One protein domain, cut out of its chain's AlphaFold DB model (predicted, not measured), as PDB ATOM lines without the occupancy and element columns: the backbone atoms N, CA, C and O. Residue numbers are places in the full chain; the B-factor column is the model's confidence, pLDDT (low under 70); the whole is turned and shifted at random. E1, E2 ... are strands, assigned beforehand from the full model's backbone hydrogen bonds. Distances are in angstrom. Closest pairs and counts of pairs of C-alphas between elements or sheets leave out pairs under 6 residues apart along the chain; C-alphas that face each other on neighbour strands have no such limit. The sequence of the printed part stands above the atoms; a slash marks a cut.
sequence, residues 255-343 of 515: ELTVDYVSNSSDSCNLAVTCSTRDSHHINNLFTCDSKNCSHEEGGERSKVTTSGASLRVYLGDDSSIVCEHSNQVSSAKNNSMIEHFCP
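Overview. This is residues 255 to 343 of the 515 residues of an uncharacterized protein of Scophthalmus maximus (UniProt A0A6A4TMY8). Two twisted sheets of four strands lie face to face as a sandwich, in a rod whose strands run mostly lengthwise; the sheets are close but not flat on each other, their best planes 32 degrees apart. The printed part has 89 residues with eight named strands, E1 to E8, and no named helix: all strand. Both sheets are antiparallel meanders, each strand pairing with the one before, in the orders E1 E2 E3 E4 and E5 E6 E7 E8. The whole is compact, with a radius of gyration of the C-alphas of 13.2 A and spans of 43 by 20 by 20 A.

Along the chain. E1, residues 255 to 263, begins at C-alpha 255 (16.044, 44.534, -52.116) and is 23.5 A long. E2, 268 to 276, measures 26.2 A and E3, 281 to 288, 22.5 A; E4 is 293 to 295. E5 is 301 to 304, E6 310 to 316, E7 320 to 326 at 18.5 A, and E8 331 to 337 at 19.9 A, ending at C-alpha 337 (4.495, 52.914, -52.027).

Arrangement. In the first sheet these backbone pairs are within hydrogen-bond range: N 257 and O 273 of the neighbours E1 and E2 at 2.9 A, N 270 and O 286 of E2 and E3 at 2.8 A, and N 287 and O 294 of E3 and E4 at 2.9 A. In the second, N 303 and O 311 of E5 and E6 are 2.8 A apart, N 312 and O 324 of E6 and E7 2.9 A, and N 323 and O 334 of E7 and E8 2.9 A. Between the sheets, the closest C-alphas of E2 and E7 are Cys 274 and Cys 323, 5.7 A; those of E3 and E5 are Asn 284 and Arg 301, 6.7 A. E1 and E5 are apart.

Size, cuts and confidence. The farthest C-alphas, Ser 265 and Val 329, are 44.9 A apart. The printed part has no cut, and its seven links between strands are tight; E4 to E5 changes sheets. Mean pLDDT of the printed part is 81.5, with residues 265, 290 to 291, 296 to 300 and 343 under 70.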
ATOM      1  N   GLU A 255      16.964  44.538 -50.987       92.69
ATOM      2  CA  GLU A 255      16.044  44.534 -52.116       92.69
ATOM      3  C   GLU A 255      14.635  44.180 -51.610       92.69
ATOM      4  O   GLU A 255      14.471  43.391 -50.679       92.69
ATOM      5  N   LEU A 256      13.615  44.821 -52.180       92.06
ATOM      6  CA  LEU A 256      12.210  44.635 -51.817       92.06
ATOM      7  C   LEU A 256      11.438  44.364 -53.106       92.06
ATOM      8  O   LEU A 256      11.341  45.247 -53.959       92.06
ATOM      9  N   THR A 257      10.915  43.149 -53.251       90.00
ATOM     10  CA  THR A 257      10.109  42.729 -54.400       90.00
ATOM     11  C   THR A 257       8.659  42.534 -53.989       90.00
ATOM     12  O   THR A 257       8.364  42.081 -52.883       90.00
ATOM     13  N   VAL A 258       7.739  42.870 -54.895       86.56
ATOM     14  CA  VAL A 258       6.328  42.487 -54.785       86.56
ATOM     15  C   VAL A 258       6.142  41.241 -55.638       86.56
ATOM     16  O   VAL A 258       6.277  41.295 -56.859       86.56
ATOM     17  N   ASP A 259       5.875  40.118 -54.982       84.56
ATOM     18  CA  ASP A 259       5.875  38.795 -55.602       84.56
ATOM     19  C   ASP A 259       4.522  38.501 -56.268       84.56
ATOM     20  O   ASP A 259       4.456  37.862 -57.319       84.56
ATOM     21  N   TYR A 260       3.430  38.995 -55.668       79.81
ATOM     22  CA  TYR A 260       2.076  38.902 -56.211       79.81
ATOM     23  C   TYR A 260       1.135  39.969 -55.624       79.81
ATOM     24  O   TYR A 260       1.298  40.406 -54.484       79.81
ATOM     25  N   VAL A 261       0.122  40.349 -56.412       83.50
ATOM     26  CA  VAL A 261      -0.962  41.267 -56.038       83.50
ATOM     27  C   VAL A 261      -2.308  40.636 -56.410       83.50
ATOM     28  O   VAL A 261      -2.591  40.448 -57.597       83.50
ATOM     29  N   SER A 262      -3.163  40.354 -55.426       79.06
ATOM     30  CA  SER A 262      -4.579  40.020 -55.654       79.06
ATOM     31  C   SER A 262      -5.457  41.194 -55.256       79.06
ATOM     32  O   SER A 262      -5.503  41.549 -54.083       79.06
ATOM     33  N   ASN A 263      -6.186  41.760 -56.216       78.12
ATOM     34  CA  ASN A 263      -7.108  42.870 -55.992       78.12
ATOM     35  C   ASN A 263      -8.557  42.399 -56.201       78.12
ATOM     36  O   ASN A 263      -8.862  41.770 -57.218       78.12
ATOM     37  N   SER A 264      -9.431  42.685 -55.240       72.38
ATOM     38  CA  SER A 264     -10.862  42.359 -55.251       72.38
ATOM     39  C   SER A 264     -11.709  43.642 -55.256       72.38
ATOM     40  O   SER A 264     -11.202  44.727 -55.533       72.38
ATOM     41  N   SER A 265     -13.014  43.547 -54.998       65.62
ATOM     42  CA  SER A 265     -13.869  44.727 -54.802       65.62
ATOM     43  C   SER A 265     -13.562  45.479 -53.502       65.62
ATOM     44  O   SER A 265     -13.718  46.699 -53.465       65.62
ATOM     45  N   ASP A 266     -13.119  44.761 -52.464       70.31
ATOM     46  CA  ASP A 266     -13.146  45.231 -51.073       70.31
ATOM     47  C   ASP A 266     -11.768  45.167 -50.380       70.31
ATOM     48  O   ASP A 266     -11.501  45.954 -49.473       70.31
ATOM     49  N   SER A 267     -10.874  44.280 -50.841       79.38
ATOM     50  CA  SER A 267      -9.485  44.150 -50.372       79.38
ATOM     51  C   SER A 267      -8.467  43.987 -51.507       79.38
ATOM     52  O   SER A 267      -8.787  43.499 -52.595       79.38
ATOM     53  N   CYS A 268      -7.216  44.342 -51.225       84.62
ATOM     54  CA  CYS A 268      -6.055  44.143 -52.079       84.62
ATOM     55  C   CYS A 268      -4.904  43.559 -51.245       84.62
ATOM     56  O   CYS A 268      -4.405  44.214 -50.331       84.62
ATOM     57  N   ASN A 269      -4.499  42.321 -51.536       87.06
ATOM     58  CA  ASN A 269      -3.477  41.597 -50.777       87.06
ATOM     59  C   ASN A 269      -2.153  41.587 -51.568       87.06
ATOM     60  O   ASN A 269      -2.145  41.378 -52.786       87.06
ATOM     61  N   LEU A 270      -1.043  41.820 -50.865       87.00
ATOM     62  CA  LEU A 270       0.310  42.038 -51.380       87.00
ATOM     63  C   LEU A 270       1.289  41.051 -50.736       87.00
ATOM     64  O   LEU A 270       1.648  41.197 -49.566       87.00
ATOM     65  N   ALA A 271       1.763  40.078 -51.512       88.19
ATOM     66  CA  ALA A 271       2.894  39.247 -51.112       88.19
ATOM     67  C   ALA A 271       4.199  39.974 -51.461       88.19
ATOM     68  O   ALA A 271       4.383  40.379 -52.611       88.19
ATOM     69  N   VAL A 272       5.099  40.133 -50.489       89.69
ATOM     70  CA  VAL A 272       6.410  40.764 -50.700       89.69
ATOM     71  C   VAL A 272       7.555  39.914 -50.160       89.69
ATOM     72  O   VAL A 272       7.435  39.298 -49.096       89.69
ATOM     73  N   THR A 273       8.696  39.965 -50.844       91.44
ATOM     74  CA  THR A 273       9.980  39.460 -50.351       91.44
ATOM     75  C   THR A 273      10.902  40.635 -50.055       91.44
ATOM     76  O   THR A 273      11.149  41.487 -50.903       91.44
ATOM     77  N   CYS A 274      11.451  40.659 -48.845       90.81
ATOM     78  CA  CYS A 274      12.557  41.526 -48.448       90.81
ATOM     79  C   CYS A 274      13.807  40.658 -48.346       90.81
ATOM     80  O   CYS A 274      13.816  39.670 -47.603       90.81
ATOM     81  N   SER A 275      14.837  40.987 -49.120       91.81
ATOM     82  CA  SER A 275      16.054  40.188 -49.250       91.81
ATOM     83  C   SER A 275      17.320  41.030 -49.110       91.81
ATOM     84  O   SER A 275      17.329  42.237 -49.339       91.81
ATOM     85  N   THR A 276      18.410  40.380 -48.712       88.94
ATOM     86  CA  THR A 276      19.760  40.946 -48.670       88.94
ATOM     87  C   THR A 276      20.637  40.258 -49.712       88.94
ATOM     88  O   THR A 276      20.356  39.135 -50.148       88.94
ATOM     89  N   ARG A 277      21.748  40.899 -50.088       82.25
ATOM     90  CA  ARG A 277      22.724  40.310 -51.027       82.25
ATOM     91  C   ARG A 277      23.335  39.001 -50.528       82.25
ATOM     92  O   ARG A 277      23.717  38.161 -51.336       82.25
ATOM     93  N   ASP A 278      23.340  38.790 -49.216       77.25
ATOM     94  CA  ASP A 278      23.847  37.582 -48.555       77.25
ATOM     95  C   ASP A 278      22.811  36.437 -48.561       77.25
ATOM     96  O   ASP A 278      22.879  35.499 -47.772       77.25
ATOM     97  N   SER A 279      21.815  36.513 -49.457       79.12
ATOM     98  CA  SER A 279      20.723  35.545 -49.651       79.12
ATOM     99  C   SER A 279      19.768  35.372 -48.462       79.12
ATOM    100  O   SER A 279      18.858  34.533 -48.507       79.12
ATOM    101  N   HIS A 280      19.890  36.189 -47.412       84.12
ATOM    102  CA  HIS A 280      18.870  36.258 -46.373       84.12
ATOM    103  C   HIS A 280      17.616  36.921 -46.918       84.12
ATOM    104  O   HIS A 280      17.654  38.053 -47.375       84.12
ATOM    105  N   HIS A 281      16.494  36.222 -46.816       86.81
ATOM    106  CA  HIS A 281      15.186  36.744 -47.175       86.81
ATOM    107  C   HIS A 281      14.161  36.470 -46.072       86.81
ATOM    108  O   HIS A 281      14.325  35.538 -45.265       86.81
ATOM    109  N   ILE A 282      13.119  37.299 -46.065       88.44
ATOM    110  CA  ILE A 282      11.848  37.103 -45.373       88.44
ATOM    111  C   ILE A 282      10.701  37.495 -46.305       88.44
ATOM    112  O   ILE A 282      10.744  38.530 -46.968       88.44
ATOM    113  N   ASN A 283       9.664  36.663 -46.323       85.19
ATOM    114  CA  ASN A 283       8.417  36.929 -47.026       85.19
ATOM    115  C   ASN A 283       7.386  37.448 -46.024       85.19
ATOM    116  O   ASN A 283       7.254  36.880 -44.936       85.19
ATOM    117  N   ASN A 284       6.649  38.490 -46.396       83.50
ATOM    118  CA  ASN A 284       5.515  38.991 -45.627       83.50
ATOM    119  C   ASN A 284       4.291  39.149 -46.536       83.50
ATOM    120  O   ASN A 284       4.431  39.410 -47.730       83.50
ATOM    121  N   LEU A 285       3.101  38.992 -45.961       84.81
ATOM    122  CA  LEU A 285       1.834  39.162 -46.662       84.81
ATOM    123  C   LEU A 285       1.053  40.283 -45.982       84.81
ATOM    124  O   LEU A 285       0.770  40.227 -44.784       84.81
ATOM    125  N   PHE A 286       0.770  41.321 -46.759       84.88
ATOM    126  CA  PHE A 286      -0.014  42.470 -46.340       84.88
ATOM    127  C   PHE A 286      -1.396  42.416 -46.971       84.88
ATOM    128  O   PHE A 286      -1.519  42.080 -48.148       84.88
ATOM    129  N   THR A 287      -2.412  42.829 -46.225       84.56
ATOM    130  CA  THR A 287      -3.782  42.929 -46.722       84.56
ATOM    131  C   THR A 287      -4.296  44.337 -46.489       84.56
ATOM    132  O   THR A 287      -4.320  44.838 -45.368       84.56
ATOM    133  N   CYS A 288      -4.643  44.999 -47.588       79.75
ATOM    134  CA  CYS A 288      -5.127  46.369 -47.624       79.75
ATOM    135  C   CYS A 288      -6.625  46.402 -47.908       79.75
ATOM    136  O   CYS A 288      -7.106  45.686 -48.785       79.75
ATOM    137  N   ASP A 289      -7.351  47.274 -47.219       76.12
ATOM    138  CA  ASP A 289      -8.714  47.658 -47.571       76.12
ATOM    139  C   ASP A 289      -8.726  49.040 -48.263       76.12
ATOM    140  O   ASP A 289      -7.700  49.568 -48.700       76.12
ATOM    141  N   SER A 290      -9.908  49.640 -48.413       61.84
ATOM    142  CA  SER A 290     -10.072  50.967 -49.028       61.84
ATOM    143  C   SER A 290      -9.449  52.151 -48.255       61.84
ATOM    144  O   SER A 290      -9.404  53.260 -48.798       61.84
ATOM    145  N   LYS A 291      -9.004  51.942 -47.009       62.97
ATOM    146  CA  LYS A 291      -8.535  52.954 -46.050       62.97
ATOM    147  C   LYS A 291      -7.146  52.650 -45.477       62.97
ATOM    148  O   LYS A 291      -6.351  53.580 -45.380       62.97
ATOM    149  N   ASN A 292      -6.874  51.406 -45.080       72.25
ATOM    150  CA  ASN A 292      -5.668  51.016 -44.338       72.25
ATOM    151  C   ASN A 292      -5.073  49.686 -44.847       72.25
ATOM    152  O   ASN A 292      -5.716  48.953 -45.594       72.25
ATOM    153  N   CYS A 293      -3.855  49.361 -44.412       78.50
ATOM    154  CA  CYS A 293      -3.209  48.069 -44.626       78.50
ATOM    155  C   CYS A 293      -2.784  47.443 -43.298       78.50
ATOM    156  O   CYS A 293      -2.413  48.142 -42.359       78.50
ATOM    157  N   SER A 294      -2.793  46.117 -43.236       79.81
ATOM    158  CA  SER A 294      -2.324  45.342 -42.089       79.81
ATOM    159  C   SER A 294      -1.450  44.168 -42.532       79.81
ATOM    160  O   SER A 294      -1.400  43.804 -43.708       79.81
ATOM    161  N   HIS A 295      -0.730  43.582 -41.578       78.81
ATOM    162  CA  HIS A 295      -0.088  42.280 -41.747       78.81
ATOM    163  C   HIS A 295      -1.157  41.182 -41.624       78.81
ATOM    164  O   HIS A 295      -2.029  41.286 -40.760       78.81
ATOM    165  N   GLU A 296      -1.081  40.115 -42.427       67.38
ATOM    166  CA  GLU A 296      -1.867  38.898 -42.157       67.38
ATOM    167  C   GLU A 296      -1.352  38.145 -40.906       67.38
ATOM    168  O   GLU A 296      -0.391  38.569 -40.254       67.38
ATOM    169  N   GLU A 297      -2.030  37.054 -40.523       47.00
ATOM    170  CA  GLU A 297      -1.826  36.331 -39.255       47.00
ATOM    171  C   GLU A 297      -0.344  36.008 -38.969       47.00
ATOM    172  O   GLU A 297       0.252  35.093 -39.541       47.00
ATOM    173  N   GLY A 298       0.256  36.769 -38.044       51.25
ATOM    174  CA  GLY A 298       1.659  36.629 -37.645       51.25
ATOM    175  C   GLY A 298       2.327  37.925 -37.168       51.25
ATOM    176  O   GLY A 298       3.214  37.857 -36.322       51.25
ATOM    177  N   GLY A 299       1.882  39.095 -37.644       59.03
ATOM    178  CA  GLY A 299       2.397  40.408 -37.213       59.03
ATOM    179  C   GLY A 299       3.691  40.857 -37.916       59.03
ATOM    180  O   GLY A 299       3.964  40.450 -39.046       59.03
ATOM    181  N   GLU A 300       4.484  41.733 -37.278       61.59
ATOM    182  CA  GLU A 300       5.768  42.201 -37.835       61.59
ATOM    183  C   GLU A 300       6.757  41.035 -37.957       61.59
ATOM    184  O   GLU A 300       7.237  40.487 -36.961       61.59
ATOM    185  N   ARG A 301       7.089  40.655 -39.196       70.50
ATOM    186  CA  ARG A 301       8.030  39.566 -39.442       70.50
ATOM    187  C   ARG A 301       9.459  40.100 -39.420       70.50
ATOM    188  O   ARG A 301       9.878  40.820 -40.326       70.50
ATOM    189  N   SER A 302      10.216  39.688 -38.409       81.81
ATOM    190  CA  SER A 302      11.657  39.917 -38.299       81.81
ATOM    191  C   SER A 302      12.438  38.598 -38.296       81.81
ATOM    192  O   SER A 302      11.894  37.520 -38.041       81.81
ATOM    193  N   LYS A 303      13.726  38.672 -38.638       83.31
ATOM    194  CA  LYS A 303      14.659  37.545 -38.694       83.31
ATOM    195  C   LYS A 303      16.070  38.032 -38.388       83.31
ATOM    196  O   LYS A 303      16.569  38.933 -39.054       83.31
ATOM    197  N   VAL A 304      16.744  37.373 -37.451       83.75
ATOM    198  CA  VAL A 304      18.187  37.557 -37.247       83.75
ATOM    199  C   VAL A 304      18.946  36.814 -38.356       83.75
ATOM    200  O   VAL A 304      18.665  35.650 -38.655       83.75
ATOM    201  N   THR A 305      19.871  37.509 -39.010       78.88
ATOM    202  CA  THR A 305      20.758  36.983 -40.063       78.88
ATOM    203  C   THR A 305      21.984  36.277 -39.464       78.88
ATOM    204  O   THR A 305      22.206  36.324 -38.254       78.88
ATOM    205  N   THR A 306      22.813  35.614 -40.279       73.19
ATOM    206  CA  THR A 306      24.015  34.913 -39.772       73.19
ATOM    207  C   THR A 306      25.094  35.844 -39.214       73.19
ATOM    208  O   THR A 306      25.953  35.371 -38.477       73.19
ATOM    209  N   SER A 307      25.043  37.145 -39.510       70.38
ATOM    210  CA  SER A 307      25.922  38.173 -38.933       70.38
ATOM    211  C   SER A 307      25.372  38.804 -37.644       70.38
ATOM    212  O   SER A 307      25.967  39.738 -37.115       70.38
ATOM    213  N   GLY A 308      24.219  38.339 -37.145       75.00
ATOM    214  CA  GLY A 308      23.528  38.936 -35.996       75.00
ATOM    215  C   GLY A 308      22.721  40.198 -36.325       75.00
ATOM    216  O   GLY A 308      22.013  40.705 -35.457       75.00
ATOM    217  N   ALA A 309      22.767  40.691 -37.569       84.94
ATOM    218  CA  ALA A 309      21.949  41.815 -38.018       84.94
ATOM    219  C   ALA A 309      20.461  41.421 -38.112       84.94
ATOM    220  O   ALA A 309      20.129  40.303 -38.518       84.94
ATOM    221  N   SER A 310      19.564  42.344 -37.769       89.75
ATOM    222  CA  SER A 310      18.115  42.172 -37.868       89.75
ATOM    223  C   SER A 310      17.624  42.539 -39.267       89.75
ATOM    224  O   SER A 310      17.917  43.624 -39.761       89.75
ATOM    225  N   LEU A 311      16.867  41.646 -39.901       91.56
ATOM    226  CA  LEU A 311      16.129  41.883 -41.142       91.56
ATOM    227  C   LEU A 311      14.631  41.908 -40.816       91.56
ATOM    228  O   LEU A 311      14.127  40.949 -40.229       91.56
ATOM    229  N   ARG A 312      13.912  42.971 -41.184       90.69
ATOM    230  CA  ARG A 312      12.486  43.149 -40.857       90.69
ATOM    231  C   ARG A 312      11.687  43.827 -41.969       90.69
ATOM    232  O   ARG A 312      12.232  44.608 -42.749       90.69
ATOM    233  N   VAL A 313      10.387  43.532 -42.009       90.50
ATOM    234  CA  VAL A 313       9.415  44.125 -42.942       90.50
ATOM    235  C   VAL A 313       8.218  44.664 -42.172       90.50
ATOM    236  O   VAL A 313       7.576  43.912 -41.440       90.50
ATOM    237  N   TYR A 314       7.909  45.944 -42.371       87.50
ATOM    238  CA  TYR A 314       6.847  46.664 -41.665       87.50
ATOM    239  C   TYR A 314       6.172  47.719 -42.560       87.50
ATOM    240  O   TYR A 314       6.661  48.030 -43.650       87.50
ATOM    241  N   LEU A 315       5.034  48.258 -42.115       87.19
ATOM    242  CA  LEU A 315       4.373  49.409 -42.744       87.19
ATOM    243  C   LEU A 315       4.957  50.710 -42.181       87.19
ATOM    244  O   LEU A 315       4.955  50.909 -40.971       87.19
ATOM    245  N   GLY A 316       5.462  51.571 -43.061       82.00
ATOM    246  CA  GLY A 316       5.897  52.929 -42.741       82.00
ATOM    247  C   GLY A 316       4.808  53.966 -43.022       82.00
ATOM    248  O   GLY A 316       3.932  53.752 -43.867       82.00
ATOM    249  N   ASP A 317       4.925  55.103 -42.341       74.31
ATOM    250  CA  ASP A 317       3.884  56.123 -42.142       74.31
ATOM    251  C   ASP A 317       3.239  56.624 -43.452       74.31
ATOM    252  O   ASP A 317       2.017  56.735 -43.551       74.31
ATOM    253  N   ASP A 318       4.040  56.809 -44.508       72.19
ATOM    254  CA  ASP A 318       3.617  57.246 -45.853       72.19
ATOM    255  C   ASP A 318       2.801  56.195 -46.654       72.19
ATOM    256  O   ASP A 318       2.818  56.188 -47.887       72.19
ATOM    257  N   SER A 319       2.116  55.249 -45.997       77.06
ATOM    258  CA  SER A 319       1.488  54.082 -46.649       77.06
ATOM    259  C   SER A 319       2.475  53.331 -47.561       77.06
ATOM    260  O   SER A 319       2.179  53.000 -48.717       77.06
ATOM    261  N   SER A 320       3.684  53.082 -47.051       86.25
ATOM    262  CA  SER A 320       4.738  52.369 -47.778       86.25
ATOM    263  C   SER A 320       5.167  51.104 -47.044       86.25
ATOM    264  O   SER A 320       5.257  51.077 -45.821       86.25
ATOM    265  N   ILE A 321       5.443  50.039 -47.792       88.62
ATOM    266  CA  ILE A 321       6.076  48.839 -47.242       88.62
ATOM    267  C   ILE A 321       7.567  49.138 -47.119       88.62
ATOM    268  O   ILE A 321       8.191  49.532 -48.107       88.62
ATOM    269  N   VAL A 322       8.131  48.956 -45.926       90.62
ATOM    270  CA  VAL A 322       9.546  49.197 -45.625       90.62
ATOM    271  C   VAL A 322      10.235  47.875 -45.304       90.62
ATOM    272  O   VAL A 322       9.794  47.111 -44.449       90.62
ATOM    273  N   CYS A 323      11.346  47.630 -45.992       92.31
ATOM    274  CA  CYS A 323      12.299  46.556 -45.744       92.31
ATOM    275  C   CYS A 323      13.548  47.184 -45.110       92.31
ATOM    276  O   CYS A 323      14.157  48.079 -45.701       92.31
ATOM    277  N   GLU A 324      13.911  46.757 -43.899       93.50
ATOM    278  CA  GLU A 324      15.085  47.241 -43.161       93.50
ATOM    279  C   GLU A 324      16.001  46.076 -42.776       93.50
ATOM    280  O   GLU A 324      15.547  45.064 -42.242       93.50
ATOM    281  N   HIS A 325      17.301  46.257 -43.002       92.06
ATOM    282  CA  HIS A 325      18.375  45.397 -42.516       92.06
ATOM    283  C   HIS A 325      19.320  46.252 -41.669       92.06
ATOM    284  O   HIS A 325      19.869  47.227 -42.177       92.06
ATOM    285  N   SER A 326      19.494  45.938 -40.385       89.81
ATOM    286  CA  SER A 326      20.280  46.768 -39.464       89.81
ATOM    287  C   SER A 326      21.068  45.970 -38.424       89.81
ATOM    288  O   SER A 326      20.661  44.901 -37.971       89.81
ATOM    289  N   ASN A 327      22.225  46.505 -38.039       87.56
ATOM    290  CA  ASN A 327      23.037  46.050 -36.913       87.56
ATOM    291  C   ASN A 327      23.397  47.246 -36.016       87.56
ATOM    292  O   ASN A 327      22.898  48.352 -36.212       87.56
ATOM    293  N   GLN A 328      24.269  47.042 -35.028       81.25
ATOM    294  CA  GLN A 328      24.625  48.080 -34.049       81.25
ATOM    295  C   GLN A 328      25.427  49.257 -34.644       81.25
ATOM    296  O   GLN A 328      25.657  50.246 -33.956       81.25
ATOM    297  N   VAL A 329      25.869  49.152 -35.903       79.88
ATOM    298  CA  VAL A 329      26.773  50.107 -36.569       79.88
ATOM    299  C   VAL A 329      26.134  50.735 -37.818       79.88
ATOM    300  O   VAL A 329      26.559  51.797 -38.269       79.88
ATOM    301  N   SER A 330      25.119  50.097 -38.409       86.75
ATOM    302  CA  SER A 330      24.588  50.466 -39.728       86.75
ATOM    303  C   SER A 330      23.144  50.002 -39.956       86.75
ATOM    304  O   SER A 330      22.703  49.001 -39.393       86.75
ATOM    305  N   SER A 331      22.413  50.709 -40.821       90.69
ATOM    306  CA  SER A 331      21.083  50.319 -41.313       90.69
ATOM    307  C   SER A 331      20.985  50.584 -42.817       90.69
ATOM    308  O   SER A 331      21.421  51.630 -43.302       90.69
ATOM    309  N   ALA A 332      20.407  49.634 -43.550       91.50
ATOM    310  CA  ALA A 332      20.044  49.743 -44.953       91.50
ATOM    311  C   ALA A 332      18.524  49.593 -45.085       91.50
ATOM    312  O   ALA A 332      17.932  48.667 -44.526       91.50
ATOM    313  N   LYS A 333      17.892  50.496 -45.842       93.31
ATOM    314  CA  LYS A 333      16.440  50.516 -46.055       93.31
ATOM    315  C   LYS A 333      16.102  50.575 -47.536       93.31
ATOM    316  O   LYS A 333      16.784  51.252 -48.302       93.31
ATOM    317  N   ASN A 334      15.019  49.907 -47.908       92.62
ATOM    318  CA  ASN A 334      14.350  50.059 -49.192       92.62
ATOM    319  C   ASN A 334      12.836  50.056 -48.945       92.62
ATOM    320  O   ASN A 334      12.356  49.322 -48.079       92.62
ATOM    321  N   ASN A 335      12.083  50.883 -49.665       90.75
ATOM    322  CA  ASN A 335      10.644  51.022 -49.472       90.75
ATOM    323  C   ASN A 335       9.874  51.024 -50.797       90.75
ATOM    324  O   ASN A 335      10.432  51.180 -51.882       90.75
ATOM    325  N   SER A 336       8.568  50.792 -50.720       86.50
ATOM    326  CA  SER A 336       7.680  50.790 -51.883       86.50
ATOM    327  C   SER A 336       6.290  51.291 -51.508       86.50
ATOM    328  O   SER A 336       5.662  50.784 -50.580       86.50
ATOM    329  N   MET A 337       5.816  52.309 -52.229       85.25
ATOM    330  CA  MET A 337       4.495  52.914 -52.027       85.25
ATOM    331  C   MET A 337       3.387  51.930 -52.401       85.25
ATOM    332  O   MET A 337       3.360  51.421 -53.524       85.25
ATOM    333  N   ILE A 338       2.445  51.704 -51.485       82.81
ATOM    334  CA  ILE A 338       1.350  50.746 -51.681       82.81
ATOM    335  C   ILE A 338       0.413  51.183 -52.816       82.81
ATOM    336  O   ILE A 338      -0.065  50.338 -53.570       82.81
ATOM    337  N   GLU A 339       0.205  52.491 -53.009       75.56
ATOM    338  CA  GLU A 339      -0.719  53.022 -54.027       75.56
ATOM    339  C   GLU A 339      -0.348  52.653 -55.476       75.56
ATOM    340  O   GLU A 339      -1.220  52.652 -56.346       75.56
ATOM    341  N   HIS A 340       0.914  52.290 -55.747       74.94
ATOM    342  CA  HIS A 340       1.337  51.774 -57.056       74.94
ATOM    343  C   HIS A 340       0.778  50.374 -57.367       74.94
ATOM    344  O   HIS A 340       0.659  50.016 -58.539       74.94
ATOM    345  N   PHE A 341       0.440  49.591 -56.338       77.19
ATOM    346  CA  PHE A 341       0.001  48.197 -56.452       77.19
ATOM    347  C   PHE A 341      -1.478  48.027 -56.063       77.19
ATOM    348  O   PHE A 341      -2.221  47.330 -56.752       77.19
ATOM    349  N   CYS A 342      -1.920  48.730 -55.016       78.56
ATOM    350  CA  CYS A 342      -3.296  48.762 -54.522       78.56
ATOM    351  C   CYS A 342      -3.894  50.181 -54.659       78.56
ATOM    352  O   CYS A 342      -3.879  50.961 -53.703       78.56
ATOM    353  N   PRO A 343      -4.423  50.558 -55.840       67.12
ATOM    354  CA  PRO A 343      -5.027  51.872 -56.048       67.12
ATOM    355  C   PRO A 343      -6.373  51.998 -55.315       67.12
ATOM    356  O   PRO A 343      -7.292  51.208 -55.535       67.12
TER     357      PRO A 343